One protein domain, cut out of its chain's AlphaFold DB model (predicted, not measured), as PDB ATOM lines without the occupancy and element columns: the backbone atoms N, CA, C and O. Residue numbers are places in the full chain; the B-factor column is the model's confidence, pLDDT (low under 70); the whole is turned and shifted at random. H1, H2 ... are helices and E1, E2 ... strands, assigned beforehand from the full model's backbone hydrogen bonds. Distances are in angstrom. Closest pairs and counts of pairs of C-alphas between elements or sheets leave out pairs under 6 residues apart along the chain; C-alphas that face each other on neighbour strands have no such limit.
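Overview. This is residues 2 to 31 and 45 to 63 of the 571 residues of the protein "C3H1-type domain-containing protein" of Piloderma croceum (strain F 1598) (UniProt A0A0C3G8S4). This is a piece with little regular structure: a small two-stranded ladder, E1 and E2, near the middle of loops, with the one-turn helix H1 to one side and the unnamed loop of residues 20 to 31 on the other. The stretch before E1 runs off along the longest axis. The printed part has 49 residues, with E1, E2 and H1 in that order; the class is mixed, and the named elements hold only 10 residues. It is elongated, 35 by 22 by 19 A, and only just compact, close to loose, with a radius of gyration of the C-alphas of 11.1 A.

Arrangement. E1, residues 10 to 12, and E2, residues 49 to 51, are antiparallel neighbours at 151 degrees. N 12 and O 49 are within hydrogen-bond range at 2.9 A, as are N 49 and O 12 at 3.0 A. A short link of 6 residues joins E2 to H1, residues 58 to 61; their closest C-alphas, of Leu 51 and Trp 58, are 6.7 A apart. E1 and H1 are apart. H1 is too short for an O i to N i+4 pair; its 1 O i to N i+3 pair is within range.

Along the chain. E1, 6.5 A long, begins at C-alpha 10 (-16.458, -17.256, 8.678). E2 is 6.8 A long. H1, 5.2 A long, ends at C-alpha 61 (-24.917, -15.278, 12.419).

Size, cuts and confidence. The C-alphas farthest apart, of Ser 2 and Ser 46, are 36.5 A apart. Residues 32 to 44, in the link from E1 to E2, are not printed; C-alphas 31 and 45 are 19.2 A apart across this cut. The mean pLDDT of the printed part is 72.3, with 15 residues under 70, among them residues 2 to 6.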
ATOM      1  N   SER A   2     -18.791 -39.480  13.657       33.31
ATOM      2  CA  SER A   2     -18.773 -38.491  14.747       33.31
ATOM      3  C   SER A   2     -19.874 -37.440  14.555       33.31
ATOM      4  O   SER A   2     -20.140 -37.008  13.437       33.31
ATOM      5  N   LEU A   3     -20.527 -37.031  15.650       39.78
ATOM      6  CA  LEU A   3     -21.667 -36.095  15.631       39.78
ATOM      7  C   LEU A   3     -21.284 -34.635  15.945       39.78
ATOM      8  O   LEU A   3     -22.153 -33.782  16.104       39.78
ATOM      9  N   TYR A   4     -19.986 -34.327  15.986       42.44
ATOM     10  CA  TYR A   4     -19.480 -32.978  16.230       42.44
ATOM     11  C   TYR A   4     -19.276 -32.225  14.910       42.44
ATOM     12  O   TYR A   4     -18.282 -32.420  14.211       42.44
ATOM     13  N   LYS A   5     -20.216 -31.333  14.574       56.56
ATOM     14  CA  LYS A   5     -19.989 -30.296  13.557       56.56
ATOM     15  C   LYS A   5     -18.987 -29.285  14.118       56.56
ATOM     16  O   LYS A   5     -19.376 -28.449  14.929       56.56
ATOM     17  N   THR A   6     -17.725 -29.350  13.694       60.75
ATOM     18  CA  THR A   6     -16.720 -28.351  14.089       60.75
ATOM     19  C   THR A   6     -17.117 -26.970  13.566       60.75
ATOM     20  O   THR A   6     -17.351 -26.770  12.370       60.75
ATOM     21  N   SER A   7     -17.254 -26.013  14.482       71.81
ATOM     22  CA  SER A   7     -17.637 -24.634  14.192       71.81
ATOM     23  C   SER A   7     -16.458 -23.896  13.560       71.81
ATOM     24  O   SER A   7     -15.574 -23.417  14.256       71.81
ATOM     25  N   ARG A   8     -16.422 -23.822  12.227       79.31
ATOM     26  CA  ARG A   8     -15.357 -23.122  11.489       79.31
ATOM     27  C   ARG A   8     -15.672 -21.636  11.340       79.31
ATOM     28  O   ARG A   8     -16.777 -21.299  10.915       79.31
ATOM     29  N   CYS A   9     -14.681 -20.786  11.608       82.62
ATOM     30  CA  CYS A   9     -14.745 -19.329  11.448       82.62
ATOM     31  C   CYS A   9     -15.185 -18.910  10.034       82.62
ATOM     32  O   CYS A   9     -14.859 -19.583   9.045       82.62
ATOM     33  N   ARG A  10     -15.888 -17.777   9.932       86.06
ATOM     34  CA  ARG A  10     -16.458 -17.256   8.678       86.06
ATOM     35  C   ARG A  10     -16.042 -15.804   8.456       86.06
ATOM     36  O   ARG A  10     -15.989 -15.018   9.398       86.06
ATOM     37  N   PHE A  11     -15.805 -15.473   7.192       84.62
ATOM     38  CA  PHE A  11     -15.713 -14.101   6.703       84.62
ATOM     39  C   PHE A  11     -17.092 -13.664   6.198       84.62
ATOM     40  O   PHE A  11     -17.848 -14.494   5.683       84.62
ATOM     41  N   PHE A  12     -17.414 -12.382   6.329       85.12
ATOM     42  CA  PHE A  12     -18.679 -11.798   5.893       85.12
ATOM     43  C   PHE A  12     -18.429 -10.519   5.088       85.12
ATOM     44  O   PHE A  12     -17.563  -9.714   5.433       85.12
ATOM     45  N   THR A  13     -19.202 -10.317   4.019       84.44
ATOM     46  CA  THR A  13     -19.218  -9.038   3.289       84.44
ATOM     47  C   THR A  13     -19.742  -7.899   4.176       84.44
ATOM     48  O   THR A  13     -20.438  -8.175   5.158       84.44
ATOM     49  N   PRO A  14     -19.545  -6.624   3.789       76.50
ATOM     50  CA  PRO A  14     -20.259  -5.491   4.392       76.50
ATOM     51  C   PRO A  14     -21.791  -5.657   4.423       76.50
ATOM     52  O   PRO A  14     -22.459  -5.126   5.302       76.50
ATOM     53  N   GLN A  15     -22.364  -6.453   3.508       80.44
ATOM     54  CA  GLN A  15     -23.793  -6.808   3.484       80.44
ATOM     55  C   GLN A  15     -24.165  -7.996   4.401       80.44
ATOM     56  O   GLN A  15     -25.232  -8.586   4.235       80.44
ATOM     57  N   GLY A  16     -23.280  -8.429   5.306       83.94
ATOM     58  CA  GLY A  16     -23.532  -9.532   6.243       83.94
ATOM     59  C   GLY A  16     -23.659 -10.922   5.602       83.94
ATOM     60  O   GLY A  16     -24.126 -11.857   6.254       83.94
ATOM     61  N   LYS A  17     -23.256 -11.099   4.335       85.81
ATOM     62  CA  LYS A  17     -23.339 -12.389   3.625       85.81
ATOM     63  C   LYS A  17     -22.037 -13.181   3.823       85.81
ATOM     64  O   LYS A  17     -20.971 -12.626   3.553       85.81
ATOM     65  N   PRO A  18     -22.080 -14.455   4.263       81.81
ATOM     66  CA  PRO A  18     -20.872 -15.243   4.500       81.81
ATOM     67  C   PRO A  18     -20.168 -15.602   3.185       81.81
ATOM     68  O   PRO A  18     -20.777 -16.194   2.292       81.81
ATOM     69  N   THR A  19     -18.878 -15.290   3.077       84.00
ATOM     70  CA  THR A  19     -18.060 -15.574   1.889       84.00
ATOM     71  C   THR A  19     -17.293 -16.897   2.009       84.00
ATOM     72  O   THR A  19     -17.232 -17.535   3.064       84.00
ATOM     73  N   ARG A  20     -16.732 -17.347   0.881       84.44
ATOM     74  CA  ARG A  20     -15.758 -18.444   0.791       84.44
ATOM     75  C   ARG A  20     -14.447 -17.885   0.216       84.44
ATOM     76  O   ARG A  20     -14.534 -16.960  -0.588       84.44
ATOM     77  N   PRO A  21     -13.270 -18.448   0.551       72.62
ATOM     78  CA  PRO A  21     -13.046 -19.642   1.378       72.62
ATOM     79  C   PRO A  21     -13.334 -19.429   2.874       72.62
ATOM     80  O   PRO A  21     -13.316 -18.312   3.377       72.62
ATOM     81  N   TYR A  22     -13.603 -20.519   3.595       78.88
ATOM     82  CA  TYR A  22     -13.660 -20.505   5.065       78.88
ATOM     83  C   TYR A  22     -12.238 -20.500   5.648       78.88
ATOM     84  O   TYR A  22     -11.297 -20.907   4.968       78.88
ATOM     85  N   CYS A  23     -12.060 -20.104   6.913       80.88
ATOM     86  CA  CYS A  23     -10.731 -20.166   7.526       80.88
ATOM     87  C   CYS A  23     -10.254 -21.624   7.679       80.88
ATOM     88  O   CYS A  23     -10.848 -22.418   8.414       80.88
ATOM     89  N   ASN A  24      -9.143 -21.959   7.017       76.62
ATOM     90  CA  ASN A  24      -8.572 -23.309   6.996       76.62
ATOM     91  C   ASN A  24      -7.982 -23.759   8.347       76.62
ATOM     92  O   ASN A  24      -7.775 -24.953   8.543       76.62
ATOM     93  N   LYS A  25      -7.723 -22.835   9.286       76.38
ATOM     94  CA  LYS A  25      -7.061 -23.130  10.573       76.38
ATOM     95  C   LYS A  25      -7.965 -23.793  11.626       76.38
ATOM     96  O   LYS A  25      -7.465 -24.171  12.682       76.38
ATOM     97  N   GLY A  26      -9.266 -23.944  11.353       73.50
ATOM     98  CA  GLY A  26     -10.210 -24.621  12.251       73.50
ATOM     99  C   GLY A  26     -10.158 -24.079  13.683       73.50
ATOM    100  O   GLY A  26     -10.104 -22.865  13.886       73.50
ATOM    101  N   ASP A  27     -10.109 -24.987  14.656       64.50
ATOM    102  CA  ASP A  27     -10.115 -24.684  16.095       64.50
ATOM    103  C   ASP A  27      -8.775 -24.097  16.607       64.50
ATOM    104  O   ASP A  27      -8.623 -23.812  17.793       64.50
ATOM    105  N   HIS A  28      -7.772 -23.916  15.736       68.31
ATOM    106  CA  HIS A  28      -6.484 -23.280  16.065       68.31
ATOM    107  C   HIS A  28      -6.436 -21.792  15.688       68.31
ATOM    108  O   HIS A  28      -5.399 -21.140  15.830       68.31
ATOM    109  N   CYS A  29      -7.547 -21.230  15.208       70.38
ATOM    110  CA  CYS A  29      -7.650 -19.826  14.829       70.38
ATOM    111  C   CYS A  29      -7.798 -18.918  16.064       70.38
ATOM    112  O   CYS A  29      -8.856 -18.340  16.288       70.38
ATOM    113  N   ARG A  30      -6.743 -18.808  16.889       63.91
ATOM    114  CA  ARG A  30      -6.758 -17.968  18.099       63.91
ATOM    115  C   ARG A  30      -7.237 -16.550  17.776       63.91
ATOM    116  O   ARG A  30      -6.692 -15.901  16.885       63.91
ATOM    117  N   SER A  31      -8.210 -16.076  18.551       54.12
ATOM    118  CA  SER A  31      -8.665 -14.688  18.563       54.12
ATOM    119  C   SER A  31      -7.513 -13.784  19.003       54.12
ATOM    120  O   SER A  31      -7.249 -13.636  20.198       54.12
ATOM    121  N   PRO A  45      -9.656  -8.753   1.012       58.28
ATOM    122  CA  PRO A  45      -9.814  -7.309   0.885       58.28
ATOM    123  C   PRO A  45     -10.289  -6.711   2.215       58.28
ATOM    124  O   PRO A  45     -11.077  -7.323   2.940       58.28
ATOM    125  N   SER A  46      -9.823  -5.496   2.514       65.44
ATOM    126  CA  SER A  46      -9.936  -4.808   3.814       65.44
ATOM    127  C   SER A  46     -11.364  -4.510   4.298       65.44
ATOM    128  O   SER A  46     -11.543  -3.991   5.394       65.44
ATOM    129  N   GLU A  47     -12.376  -4.841   3.500       69.00
ATOM    130  CA  GLU A  47     -13.800  -4.637   3.779       69.00
ATOM    131  C   GLU A  47     -14.498  -5.880   4.368       69.00
ATOM    132  O   GLU A  47     -15.672  -5.818   4.739       69.00
ATOM    133  N   LEU A  48     -13.824  -7.037   4.434       74.44
ATOM    134  CA  LEU A  48     -14.423  -8.259   4.978       74.44
ATOM    135  C   LEU A  48     -14.364  -8.288   6.508       74.44
ATOM    136  O   LEU A  48     -13.292  -8.357   7.110       74.44
ATOM    137  N   SER A  49     -15.537  -8.341   7.139       74.75
ATOM    138  CA  SER A  49     -15.641  -8.561   8.581       74.75
ATOM    139  C   SER A  49     -15.389 -10.034   8.923       74.75
ATOM    140  O   SER A  49     -15.832 -10.953   8.224       74.75
ATOM    141  N   TYR A  50     -14.647 -10.271  10.003       81.69
ATOM    142  CA  TYR A  50     -14.278 -11.603  10.479       81.69
ATOM    143  C   TYR A  50     -14.991 -11.909  11.798       81.69
ATOM    144  O   TYR A  50     -15.028 -11.065  12.689       81.69
ATOM    145  N   LEU A  51     -15.538 -13.122  11.915       80.44
ATOM    146  CA  LEU A  51     -16.196 -13.615  13.124       80.44
ATOM    147  C   LEU A  51     -15.664 -15.007  13.493       80.44
ATOM    148  O   LEU A  51     -15.621 -15.932  12.669       80.44
ATOM    149  N   HIS A  52     -15.291 -15.150  14.761       81.06
ATOM    150  CA  HIS A  52     -14.821 -16.372  15.396       81.06
ATOM    151  C   HIS A  52     -15.966 -17.047  16.192       81.06
ATOM    152  O   HIS A  52     -16.820 -16.354  16.747       81.06
ATOM    153  N   PRO A  53     -16.010 -18.391  16.315       75.75
ATOM    154  CA  PRO A  53     -17.050 -19.118  17.064       75.75
ATOM    155  C   PRO A  53     -17.265 -18.716  18.533       75.75
ATOM    156  O   PRO A  53     -18.315 -19.027  19.096       75.75
ATOM    157  N   ASN A  54     -16.285 -18.050  19.149       72.25
ATOM    158  CA  ASN A  54     -16.361 -17.580  20.537       72.25
ATOM    159  C   ASN A  54     -16.928 -16.155  20.667       72.25
ATOM    160  O   ASN A  54     -17.203 -15.721  21.785       72.25
ATOM    161  N   ASP A  55     -17.102 -15.427  19.562       77.62
ATOM    162  CA  ASP A  55     -17.573 -14.044  19.593       77.62
ATOM    163  C   ASP A  55     -19.064 -14.007  19.948       77.62
ATOM    164  O   ASP A  55     -19.855 -14.815  19.451       77.62
ATOM    165  N   ALA A  56     -19.485 -13.034  20.765       75.56
ATOM    166  CA  ALA A  56     -20.876 -12.925  21.224       75.56
ATOM    167  C   ALA A  56     -21.895 -12.927  20.062       75.56
ATOM    168  O   ALA A  56     -22.962 -13.540  20.152       75.56
ATOM    169  N   ASN A  57     -21.518 -12.320  18.932       75.31
ATOM    170  CA  ASN A  57     -22.348 -12.189  17.736       75.31
ATOM    171  C   ASN A  57     -22.455 -13.484  16.901       75.31
ATOM    172  O   ASN A  57     -23.342 -13.589  16.049       75.31
ATOM    173  N   TRP A  58     -21.622 -14.506  17.152       76.31
ATOM    174  CA  TRP A  58     -21.629 -15.762  16.384       76.31
ATOM    175  C   TRP A  58     -22.996 -16.464  16.406       76.31
ATOM    176  O   TRP A  58     -23.497 -16.933  15.379       76.31
ATOM    177  N   ARG A  59     -23.650 -16.483  17.575       74.94
ATOM    178  CA  ARG A  59     -24.967 -17.120  17.782       74.94
ATOM    179  C   ARG A  59     -26.109 -16.438  17.019       74.94
ATOM    180  O   ARG A  59     -27.169 -17.047  16.855       74.94
ATOM    181  N   SER A  60     -25.902 -15.207  16.556       71.38
ATOM    182  CA  SER A  60     -26.825 -14.492  15.671       71.38
ATOM    183  C   SER A  60     -26.571 -14.871  14.210       71.38
ATOM    184  O   SER A  60     -27.516 -15.206  13.495       71.38
ATOM    185  N   ALA A  61     -25.304 -14.928  13.787       64.56
ATOM    186  CA  ALA A  61     -24.917 -15.278  12.419       64.56
ATOM    187  C   ALA A  61     -25.337 -16.706  12.006       64.56
ATOM    188  O   ALA A  61     -25.753 -16.926  10.869       64.56
ATOM    189  N   ASP A  62     -25.308 -17.680  12.925       64.31
ATOM    190  CA  ASP A  62     -25.753 -19.058  12.642       64.31
ATOM    191  C   ASP A  62     -27.279 -19.217  12.453       64.31
ATOM    192  O   ASP A  62     -27.745 -20.292  12.066       64.31
ATOM    193  N   ARG A  63     -28.080 -18.157  12.659       64.06
ATOM    194  CA  ARG A  63     -29.516 -18.156  12.316       64.06
ATOM    195  C   ARG A  63     -29.781 -17.913  10.827       64.06
ATOM    196  O   ARG A  63     -30.897 -18.164  10.374       64.06
TER     197      ARG A  63